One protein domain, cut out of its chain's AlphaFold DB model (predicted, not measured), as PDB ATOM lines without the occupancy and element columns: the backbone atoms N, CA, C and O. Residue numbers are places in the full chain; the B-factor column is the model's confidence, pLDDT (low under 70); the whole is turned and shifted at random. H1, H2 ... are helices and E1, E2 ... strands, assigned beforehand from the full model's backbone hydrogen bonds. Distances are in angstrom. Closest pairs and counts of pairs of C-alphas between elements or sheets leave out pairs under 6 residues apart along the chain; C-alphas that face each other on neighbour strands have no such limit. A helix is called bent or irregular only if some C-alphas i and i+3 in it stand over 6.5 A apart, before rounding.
ATOM      1  N   ASP A 178      22.871 -29.447  16.008       62.78
ATOM      2  CA  ASP A 178      21.862 -28.506  16.501       62.78
ATOM      3  C   ASP A 178      22.423 -27.717  17.699       62.78
ATOM      4  O   ASP A 178      21.952 -27.824  18.829       62.78
ATOM      5  N   SER A 179      23.483 -26.932  17.486       56.62
ATOM      6  CA  SER A 179      23.953 -26.001  18.506       56.62
ATOM      7  C   SER A 179      22.932 -24.872  18.626       56.62
ATOM      8  O   SER A 179      22.819 -24.000  17.765       56.62
ATOM      9  N   SER A 180      22.197 -24.894  19.732       53.66
ATOM     10  CA  SER A 180      21.171 -23.932  20.145       53.66
ATOM     11  C   SER A 180      21.663 -22.484  20.305       53.66
ATOM     12  O   SER A 180      20.865 -21.594  20.584       53.66
ATOM     13  N   THR A 181      22.958 -22.230  20.116       59.19
ATOM     14  CA  THR A 181      23.627 -20.945  20.357       59.19
ATOM     15  C   THR A 181      24.677 -20.644  19.286       59.19
ATOM     16  O   THR A 181      25.824 -20.319  19.579       59.19
ATOM     17  N   VAL A 182      24.309 -20.739  18.004       66.81
ATOM     18  CA  VAL A 182      25.185 -20.249  16.928       66.81
ATOM     19  C   VAL A 182      24.969 -18.737  16.735       66.81
ATOM     20  O   VAL A 182      23.887 -18.330  16.295       66.81
ATOM     21  N   PRO A 183      25.983 -17.887  17.017       64.44
ATOM     22  CA  PRO A 183      25.869 -16.433  16.890       64.44
ATOM     23  C   PRO A 183      25.810 -15.967  15.430       64.44
ATOM     24  O   PRO A 183      25.273 -14.900  15.154       64.44
ATOM     25  N   ASP A 184      26.348 -16.757  14.496       74.94
ATOM     26  CA  ASP A 184      26.287 -16.491  13.061       74.94
ATOM     27  C   ASP A 184      26.061 -17.786  12.271       74.94
ATOM     28  O   ASP A 184      26.986 -18.553  11.989       74.94
ATOM     29  N   LEU A 185      24.797 -18.022  11.916       76.94
ATOM     30  CA  LEU A 185      24.369 -19.208  11.184       76.94
ATOM     31  C   LEU A 185      25.068 -19.345   9.826       76.94
ATOM     32  O   LEU A 185      25.426 -20.449   9.423       76.94
ATOM     33  N   TYR A 186      25.256 -18.237   9.109       79.56
ATOM     34  CA  TYR A 186      25.845 -18.263   7.770       79.56
ATOM     35  C   TYR A 186      27.325 -18.637   7.826       79.56
ATOM     36  O   TYR A 186      27.781 -19.452   7.023       79.56
ATOM     37  N   LEU A 187      28.053 -18.097   8.807       80.69
ATOM     38  CA  LEU A 187      29.459 -18.425   9.025       80.69
ATOM     39  C   LEU A 187      29.646 -19.876   9.477       80.69
ATOM     40  O   LEU A 187      30.529 -20.563   8.967       80.69
ATOM     41  N   ALA A 188      28.799 -20.364  10.383       81.69
ATOM     42  CA  ALA A 188      28.872 -21.745  10.854       81.69
ATOM     43  C   ALA A 188      28.603 -22.752   9.724       81.69
ATOM     44  O   ALA A 188      29.350 -23.717   9.564       81.69
ATOM     45  N   ILE A 189      27.589 -22.495   8.886       83.19
ATOM     46  CA  ILE A 189      27.311 -23.318   7.699       83.19
ATOM     47  C   ILE A 189      28.488 -23.255   6.722       83.19
ATOM     48  O   ILE A 189      28.908 -24.288   6.208       83.19
ATOM     49  N   HIS A 190      29.048 -22.065   6.484       84.81
ATOM     50  CA  HIS A 190      30.214 -21.912   5.620       84.81
ATOM     51  C   HIS A 190      31.398 -22.754   6.108       84.81
ATOM     52  O   HIS A 190      31.967 -23.505   5.318       84.81
ATOM     53  N   GLN A 191      31.748 -22.667   7.393       84.75
ATOM     54  CA  GLN A 191      32.859 -23.424   7.972       84.75
ATOM     55  C   GLN A 191      32.615 -24.934   7.906       84.75
ATOM     56  O   GLN A 191      33.528 -25.692   7.578       84.75
ATOM     57  N   HIS A 192      31.382 -25.375   8.169       83.50
ATOM     58  CA  HIS A 192      31.010 -26.787   8.108       83.50
ATOM     59  C   HIS A 192      31.095 -27.348   6.687       83.50
ATOM     60  O   HIS A 192      31.738 -28.373   6.456       83.50
ATOM     61  N   LEU A 193      30.499 -26.654   5.713       84.75
ATOM     62  CA  LEU A 193      30.513 -27.078   4.314       84.75
ATOM     63  C   LEU A 193      31.912 -26.993   3.700       84.75
ATOM     64  O   LEU A 193      32.286 -27.879   2.943       84.75
ATOM     65  N   CYS A 194      32.711 -25.990   4.067       86.81
ATOM     66  CA  CYS A 194      34.085 -25.865   3.586       86.81
ATOM     67  C   CYS A 194      34.977 -27.028   4.051       86.81
ATOM     68  O   CYS A 194      35.894 -27.416   3.336       86.81
ATOM     69  N   ARG A 195      34.722 -27.589   5.242       84.31
ATOM     70  CA  ARG A 195      35.484 -28.733   5.775       84.31
ATOM     71  C   ARG A 195      35.015 -30.075   5.221       84.31
ATOM     72  O   ARG A 195      35.813 -30.997   5.110       84.31
ATOM     73  N   THR A 196      33.724 -30.203   4.919       83.38
ATOM     74  CA  THR A 196      33.095 -31.498   4.600       83.38
ATOM     75  C   THR A 196      32.802 -31.701   3.115       83.38
ATOM     76  O   THR A 196      32.593 -32.839   2.693       83.38
ATOM     77  N   LEU A 197      32.787 -30.635   2.307       86.19
ATOM     78  CA  LEU A 197      32.401 -30.686   0.899       86.19
ATOM     79  C   LEU A 197      33.573 -30.261  -0.014       86.19
ATOM     80  O   LEU A 197      33.972 -29.098   0.016       86.19
ATOM     81  N   PRO A 198      34.107 -31.160  -0.867       78.50
ATOM     82  CA  PRO A 198      35.296 -30.877  -1.682       78.50
ATOM     83  C   PRO A 198      35.062 -29.849  -2.808       78.50
ATOM     84  O   PRO A 198      35.978 -29.114  -3.153       78.50
ATOM     85  N   ASP A 199      33.834 -29.738  -3.331       82.00
ATOM     86  CA  ASP A 199      33.458 -28.794  -4.405       82.00
ATOM     87  C   ASP A 199      32.630 -27.614  -3.868       82.00
ATOM     88  O   ASP A 199      31.615 -27.219  -4.451       82.00
ATOM     89  N   TYR A 200      33.001 -27.100  -2.697       83.94
ATOM     90  CA  TYR A 200      32.215 -26.081  -2.012       83.94
ATOM     91  C   TYR A 200      32.236 -24.731  -2.745       83.94
ATOM     92  O   TYR A 200      33.291 -24.192  -3.089       83.94
ATOM     93  N   GLY A 201      31.053 -24.136  -2.924       81.25
ATOM     94  CA  GLY A 201      30.890 -22.747  -3.341       81.25
ATOM     95  C   GLY A 201      29.986 -21.953  -2.397       81.25
ATOM     96  O   GLY A 201      29.048 -22.483  -1.822       81.25
ATOM     97  N   LEU A 202      30.185 -20.631  -2.316       79.31
ATOM     98  CA  LEU A 202      29.379 -19.720  -1.475       79.31
ATOM     99  C   LEU A 202      27.856 -19.813  -1.698       79.31
ATOM    100  O   LEU A 202      27.074 -19.527  -0.796       79.31
ATOM    101  N   LYS A 203      27.427 -20.220  -2.897       78.94
ATOM    102  CA  LYS A 203      26.015 -20.468  -3.230       78.94
ATOM    103  C   LYS A 203      25.408 -21.621  -2.416       78.94
ATOM    104  O   LYS A 203      24.224 -21.577  -2.099       78.94
ATOM    105  N   ASP A 204      26.226 -22.600  -2.031       79.44
ATOM    106  CA  ASP A 204      25.794 -23.814  -1.337       79.44
ATOM    107  C   ASP A 204      25.328 -23.508   0.096       79.44
ATOM    108  O   ASP A 204      24.542 -24.262   0.662       79.44
ATOM    109  N   ILE A 205      25.727 -22.356   0.660       81.25
ATOM    110  CA  ILE A 205      25.219 -21.869   1.951       81.25
ATOM    111  C   ILE A 205      23.694 -21.699   1.896       81.25
ATOM    112  O   ILE A 205      22.993 -22.062   2.840       81.25
ATOM    113  N   TYR A 206      23.156 -21.185   0.787       75.06
ATOM    114  CA  TYR A 206      21.713 -20.989   0.629       75.06
ATOM    115  C   TYR A 206      20.969 -22.295   0.376       75.06
ATOM    116  O   TYR A 206      19.869 -22.463   0.900       75.06
ATOM    117  N   ASP A 207      21.581 -23.226  -0.357       79.00
ATOM    118  CA  ASP A 207      21.033 -24.569  -0.555       79.00
ATOM    119  C   ASP A 207      21.025 -25.369   0.763       79.00
ATOM    120  O   ASP A 207      20.183 -26.245   0.943       79.00
ATOM    121  N   ALA A 208      21.910 -25.037   1.711       80.62
ATOM    122  CA  ALA A 208      21.993 -25.653   3.034       80.62
ATOM    123  C   ALA A 208      21.017 -25.079   4.081       80.62
ATOM    124  O   ALA A 208      20.581 -25.802   4.978       80.62
ATOM    125  N   LEU A 209      20.623 -23.802   3.970       78.38
ATOM    126  CA  LEU A 209      19.716 -23.129   4.920       78.38
ATOM    127  C   LEU A 209      18.379 -23.849   5.204       78.38
ATOM    128  O   LEU A 209      17.900 -23.736   6.342       78.38
ATOM    129  N   PRO A 210      17.718 -24.513   4.229       77.88
ATOM    130  CA  PRO A 210      16.482 -25.260   4.465       77.88
ATOM    131  C   PRO A 210      16.683 -26.536   5.287       77.88
ATOM    132  O   PRO A 210      15.710 -27.054   5.828       77.88
ATOM    133  N   PHE A 211      17.916 -27.047   5.364       77.50
ATOM    134  CA  PHE A 211      18.252 -28.279   6.085       77.50
ATOM    135  C   PHE A 211      18.670 -28.037   7.539       77.50
ATOM    136  O   PHE A 211      18.836 -28.994   8.282       77.50
ATOM    137  N   VAL A 212      18.799 -26.775   7.959       76.06
ATOM    138  CA  VAL A 212      18.980 -26.402   9.370       76.06
ATOM    139  C   VAL A 212      17.697 -26.725  10.140       76.06
ATOM    140  O   VAL A 212      16.603 -26.433   9.643       76.06
ATOM    141  N   SER A 213      17.816 -27.309  11.338       66.12
ATOM    142  CA  SER A 213      16.683 -27.788  12.138       66.12
ATOM    143  C   SER A 213      15.556 -26.755  12.249       66.12
ATOM    144  O   SER A 213      15.782 -25.604  12.630       66.12
ATOM    145  N   LYS A 214      14.319 -27.182  11.966       63.34
ATOM    146  CA  LYS A 214      13.112 -26.336  12.041       63.34
ATOM    147  C   LYS A 214      12.740 -25.905  13.466       63.34
ATOM    148  O   LYS A 214      11.881 -25.046  13.618       63.34
ATOM    149  N   LYS A 215      13.373 -26.496  14.485       58.25
ATOM    150  CA  LYS A 215      13.138 -26.202  15.907       58.25
ATOM    151  C   LYS A 215      13.663 -24.827  16.345       58.25
ATOM    152  O   LYS A 215      13.310 -24.356  17.420       58.25
ATOM    153  N   LEU A 216      14.493 -24.187  15.520       61.62
ATOM    154  CA  LEU A 216      15.175 -22.938  15.846       61.62
ATOM    155  C   LEU A 216      14.547 -21.759  15.093       61.62
ATOM    156  O   LEU A 216      14.403 -21.793  13.864       61.62
ATOM    157  N   VAL A 217      14.217 -20.688  15.816       58.94
ATOM    158  CA  VAL A 217      13.722 -19.448  15.208       58.94
ATOM    159  C   VAL A 217      14.906 -18.650  14.692       58.94
ATOM    160  O   VAL A 217      15.854 -18.348  15.414       58.94
ATOM    161  N   LYS A 218      14.851 -18.302  13.406       65.25
ATOM    162  CA  LYS A 218      15.874 -17.493  12.739       65.25
ATOM    163  C   LYS A 218      15.586 -16.019  13.020       65.25
ATOM    164  O   LYS A 218      14.755 -15.430  12.329       65.25
ATOM    165  N   LYS A 219      16.282 -15.403  13.980       62.94
ATOM    166  CA  LYS A 219      16.240 -13.943  14.161       62.94
ATOM    167  C   LYS A 219      17.328 -13.280  13.321       62.94
ATOM    168  O   LYS A 219      18.499 -13.652  13.375       62.94
ATOM    169  N   GLN A 220      16.930 -12.307  12.504       59.25
ATOM    170  CA  GLN A 220      17.871 -11.451  11.785       59.25
ATOM    171  C   GLN A 220      18.402 -10.385  12.741       59.25
ATOM    172  O   GLN A 220      17.623  -9.670  13.364       59.25
ATOM    173  N   THR A 221      19.722 -10.274  12.836       61.75
ATOM    174  CA  THR A 221      20.387  -9.164  13.526       61.75
ATOM    175  C   THR A 221      20.816  -8.097  12.518       61.75
ATOM    176  O   THR A 221      21.014  -8.385  11.336       61.75
ATOM    177  N   LEU A 222      20.927  -6.848  12.979       60.12
ATOM    178  CA  LEU A 222      21.339  -5.698  12.160       60.12
ATOM    179  C   LEU A 222      22.849  -5.688  11.854       60.12
ATOM    180  O   LEU A 222      23.308  -4.884  11.046       60.12
ATOM    181  N   GLU A 223      23.616  -6.591  12.466       63.81
ATOM    182  CA  GLU A 223      25.047  -6.753  12.224       63.81
ATOM    183  C   GLU A 223      25.297  -7.319  10.817       63.81
ATOM    184  O   GLU A 223      24.779  -8.379  10.445       63.81
ATOM    185  N   ARG A 224      26.100  -6.605  10.021       61.03
ATOM    186  CA  ARG A 224      26.551  -7.045   8.694       61.03
ATOM    187  C   ARG A 224      27.943  -7.651   8.786       61.03
ATOM    188  O   ARG A 224      28.819  -7.094   9.444       61.03
ATOM    189  N   ARG A 225      28.144  -8.774   8.098       73.69
ATOM    190  CA  ARG A 225      29.443  -9.448   7.980       73.69
ATOM    191  C   ARG A 225      29.702  -9.866   6.539       73.69
ATOM    192  O   ARG A 225      28.782  -9.993   5.731       73.69
ATOM    193  N   GLU A 226      30.976 -10.061   6.228       78.81
ATOM    194  CA  GLU A 226      31.434 -10.531   4.925       78.81
ATOM    195  C   GLU A 226      32.137 -11.876   5.082       78.81
ATOM    196  O   GLU A 226      33.038 -12.017   5.907       78.81
ATOM    197  N   ILE A 227      31.760 -12.855   4.258       79.44
ATOM    198  CA  ILE A 227      32.553 -14.070   4.057       79.44
ATOM    199  C   ILE A 227      33.288 -13.927   2.727       79.44
ATOM    200  O   ILE A 227      32.673 -13.693   1.682       79.44
ATOM    201  N   ARG A 228      34.610 -14.105   2.760       77.25
ATOM    202  CA  ARG A 228      35.466 -14.157   1.571       77.25
ATOM    203  C   ARG A 228      35.888 -15.601   1.328       77.25
ATOM    204  O   ARG A 228      36.430 -16.236   2.225       77.25
ATOM    205  N   TYR A 229      35.633 -16.116   0.127       72.56
ATOM    206  CA  TYR A 229      36.063 -17.456  -0.279       72.56
ATOM    207  C   TYR A 229      36.583 -17.427  -1.720       72.56
ATOM    208  O   TYR A 229      35.826 -17.187  -2.669       72.56
ATOM    209  N   GLY A 230      37.892 -17.639  -1.883       76.06
ATOM    210  CA  GLY A 230      38.590 -17.453  -3.157       76.06
ATOM    211  C   GLY A 230      38.491 -16.005  -3.651       76.06
ATOM    212  O   GLY A 230      38.786 -15.070  -2.915       76.06
ATOM    213  N   THR A 231      38.029 -15.812  -4.890       72.94
ATOM    214  CA  THR A 231      37.827 -14.489  -5.515       72.94
ATOM    215  C   THR A 231      36.455 -13.863  -5.239       72.94
ATOM    216  O   THR A 231      36.130 -12.814  -5.791       72.94
ATOM    217  N   LYS A 232      35.608 -14.507  -4.426       71.81
ATOM    218  CA  LYS A 232      34.205 -14.116  -4.232       71.81
ATOM    219  C   LYS A 232      33.961 -13.620  -2.809       71.81
ATOM    220  O   LYS A 232      34.449 -14.208  -1.843       71.81
ATOM    221  N   VAL A 233      33.152 -12.567  -2.699       75.50
ATOM    222  CA  VAL A 233      32.741 -11.953  -1.430       75.50
ATOM    223  C   VAL A 233      31.226 -12.065  -1.292       75.50
ATOM    224  O   VAL A 233      30.491 -11.742  -2.225       75.50
ATOM    225  N   LEU A 234      30.761 -12.545  -0.140       72.12
ATOM    226  CA  LEU A 234      29.350 -12.590   0.230       72.12
ATOM    227  C   LEU A 234      29.126 -11.674   1.432       72.12
ATOM    228  O   LEU A 234      29.541 -12.005   2.541       72.12
ATOM    229  N   SER A 235      28.442 -10.553   1.215       75.06
ATOM    230  CA  SER A 235      27.974  -9.666   2.284       75.06
ATOM    231  C   SER A 235      26.583 -10.119   2.741       75.06
ATOM    232  O   SER A 235      25.675 -10.265   1.919       75.06
ATOM    233  N   TYR A 236      26.404 -10.372   4.038       73.31
ATOM    234  CA  TYR A 236      25.143 -10.869   4.602       73.31
ATOM    235  C   TYR A 236      24.848 -10.255   5.976       73.31
ATOM    236  O   TYR A 236      25.727  -9.723   6.655       73.31
ATOM    237  N   THR A 237      23.581 -10.318   6.383       67.94
ATOM    238  CA  THR A 237      23.144  -9.968   7.738       67.94
ATOM    239  C   THR A 237      23.188 -11.199   8.629       67.94
ATOM    240  O   THR A 237      22.710 -12.277   8.256       67.94
ATOM    241  N   VAL A 238      23.781 -11.047   9.810       69.94
ATOM    242  CA  VAL A 238      23.975 -12.142  10.758       69.94
ATOM    243  C   VAL A 238      22.606 -12.683  11.190       69.94
ATOM    244  O   VAL A 238      21.708 -11.933  11.586       69.94
ATOM    245  N   LYS A 239      22.425 -14.003  11.082       66.75
ATOM    246  CA  LYS A 239      21.239 -14.708  11.587       66.75
ATOM    247  C   LYS A 239      21.630 -15.500  12.821       66.75
ATOM    248  O   LYS A 239      22.499 -16.365  12.730       66.75
ATOM    249  N   ARG A 240      20.960 -15.218  13.937       65.00
ATOM    250  CA  ARG A 240      21.095 -15.968  15.187       65.00
ATOM    251  C   ARG A 240      20.002 -17.027  15.265       65.00
ATOM    252  O   ARG A 240      18.869 -16.794  14.830       65.00
ATOM    253  N   LEU A 241      20.376 -18.198  15.770       61.12
ATOM    254  CA  LEU A 241      19.444 -19.253  16.145       61.12
ATOM    255  C   LEU A 241      19.095 -19.057  17.621       61.12
ATOM    256  O   LEU A 241      19.997 -19.015  18.452       61.12
ATOM    257  N   GLU A 242      17.809 -18.930  17.933       58.81
ATOM    258  CA  GLU A 242      17.305 -18.978  19.309       58.81
ATOM    259  C   GLU A 242      16.387 -20.196  19.470       58.81
ATOM    260  O   GLU A 242      15.676 -20.588  18.535       58.81
ATOM    261  N   VAL A 243      16.419 -20.803  20.658       53.75
ATOM    262  CA  VAL A 243      15.530 -21.911  21.031       53.75
ATOM    263  C   VAL A 243      14.119 -21.362  21.226       53.75
ATOM    264  O   VAL A 243      13.926 -20.358  21.907       53.75
ATOM    265  N   ASN A 244      13.124 -22.023  20.630       48.12
ATOM    266  CA  ASN A 244      11.719 -21.730  20.895       48.12
ATOM    267  C   ASN A 244      11.408 -21.939  22.385       48.12
ATOM    268  O   ASN A 244      11.441 -23.065  22.870       48.12
ATOM    269  N   ALA A 245      11.025 -20.876  23.091       46.22
ATOM    270  CA  ALA A 245      10.596 -20.921  24.492       46.22
ATOM    271  C   ALA A 245       9.216 -21.595  24.714       46.22
ATOM    272  O   ALA A 245       8.626 -21.449  25.777       46.22
ATOM    273  N   HIS A 246       8.679 -22.318  23.722       45.50
ATOM    274  CA  HIS A 246       7.350 -22.946  23.766       45.50
ATOM    275  C   HIS A 246       7.361 -24.479  23.902       45.50
ATOM    276  O   HIS A 246       6.299 -25.086  23.859       45.50
ATOM    277  N   GLU A 247       8.521 -25.112  24.111       42.81
ATOM    278  CA  GLU A 247       8.625 -26.560  24.405       42.81
ATOM    279  C   GLU A 247       9.163 -26.851  25.828       42.81
ATOM    280  O   GLU A 247       9.737 -27.908  26.072       42.81
ATOM    281  N   GLN A 248       8.999 -25.925  26.783       37.28
ATOM    282  CA  GLN A 248       9.321 -26.148  28.208       37.28
ATOM    283  C   GLN A 248       8.137 -25.837  29.139       37.28
ATOM    284  O   GLN A 248       8.282 -25.158  30.155       37.28
ATOM    285  N   SER A 249       6.943 -26.313  28.790       34.47
ATOM    286  CA  SER A 249       5.799 -26.394  29.708       34.47
ATOM    287  C   SER A 249       5.160 -27.764  29.601       34.47
ATOM    288  O   SER A 249       4.994 -28.221  28.448       34.47
TER     289      SER A 249
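This is residues 178 to 249 of the 249 residues of an uncharacterized protein of Serratia rubidaea (UniProt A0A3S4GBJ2). A long, bent hairpin of two strands, E1 and E2, arches over helix H1, and short helix H2 packs crosswise on H1. The 72 printed residues hold two named helices and two named strands, in the order H1, H2, E1, E2, a mixed class with an antiparallel sheet. The whole is elongated, 48 by 27 by 16 A, and only just compact, close to loose, with a radius of gyration of the C-alphas of 13.3 A.

E1, residues 216 to 229, spans 27.0 A and bends by 97 degrees at residue 222. E2, residues 232 to 243, spans 32.4 A, bends by 55 degrees at residue 235 and ends at C-alpha 243 (15.530, -21.911, 21.031). H1, residues 185 to 196, spans 16.4 A from C-alpha 185 (24.369, -19.208, 11.184). H2, residues 204 to 211, spans 11.5 A and is only just irregular: C-alphas 207 and 210 are 6.8 A apart.

In the hairpin, N 221 and O 238 are within hydrogen-bond range at 2.9 A. The closest C-alphas of H1 and E2, Leu 185 and Lys 239, are 5.5 A apart. H1 and H2 touch, closest at the C-alphas of His 190 and Ile 205, 6.2 A, only just about perpendicular at 72 degrees. H2 and E2 are apart. Every O i to N i+4 pair is within range in H1, 2 of 4 in H2.

The C-alphas farthest apart, Thr 231 and Ser 249, are 49.1 A apart. The printed part has no cut and no long link. Residues 178 to 183, 213 to 224 and 237 to 249 have pLDDT under 70.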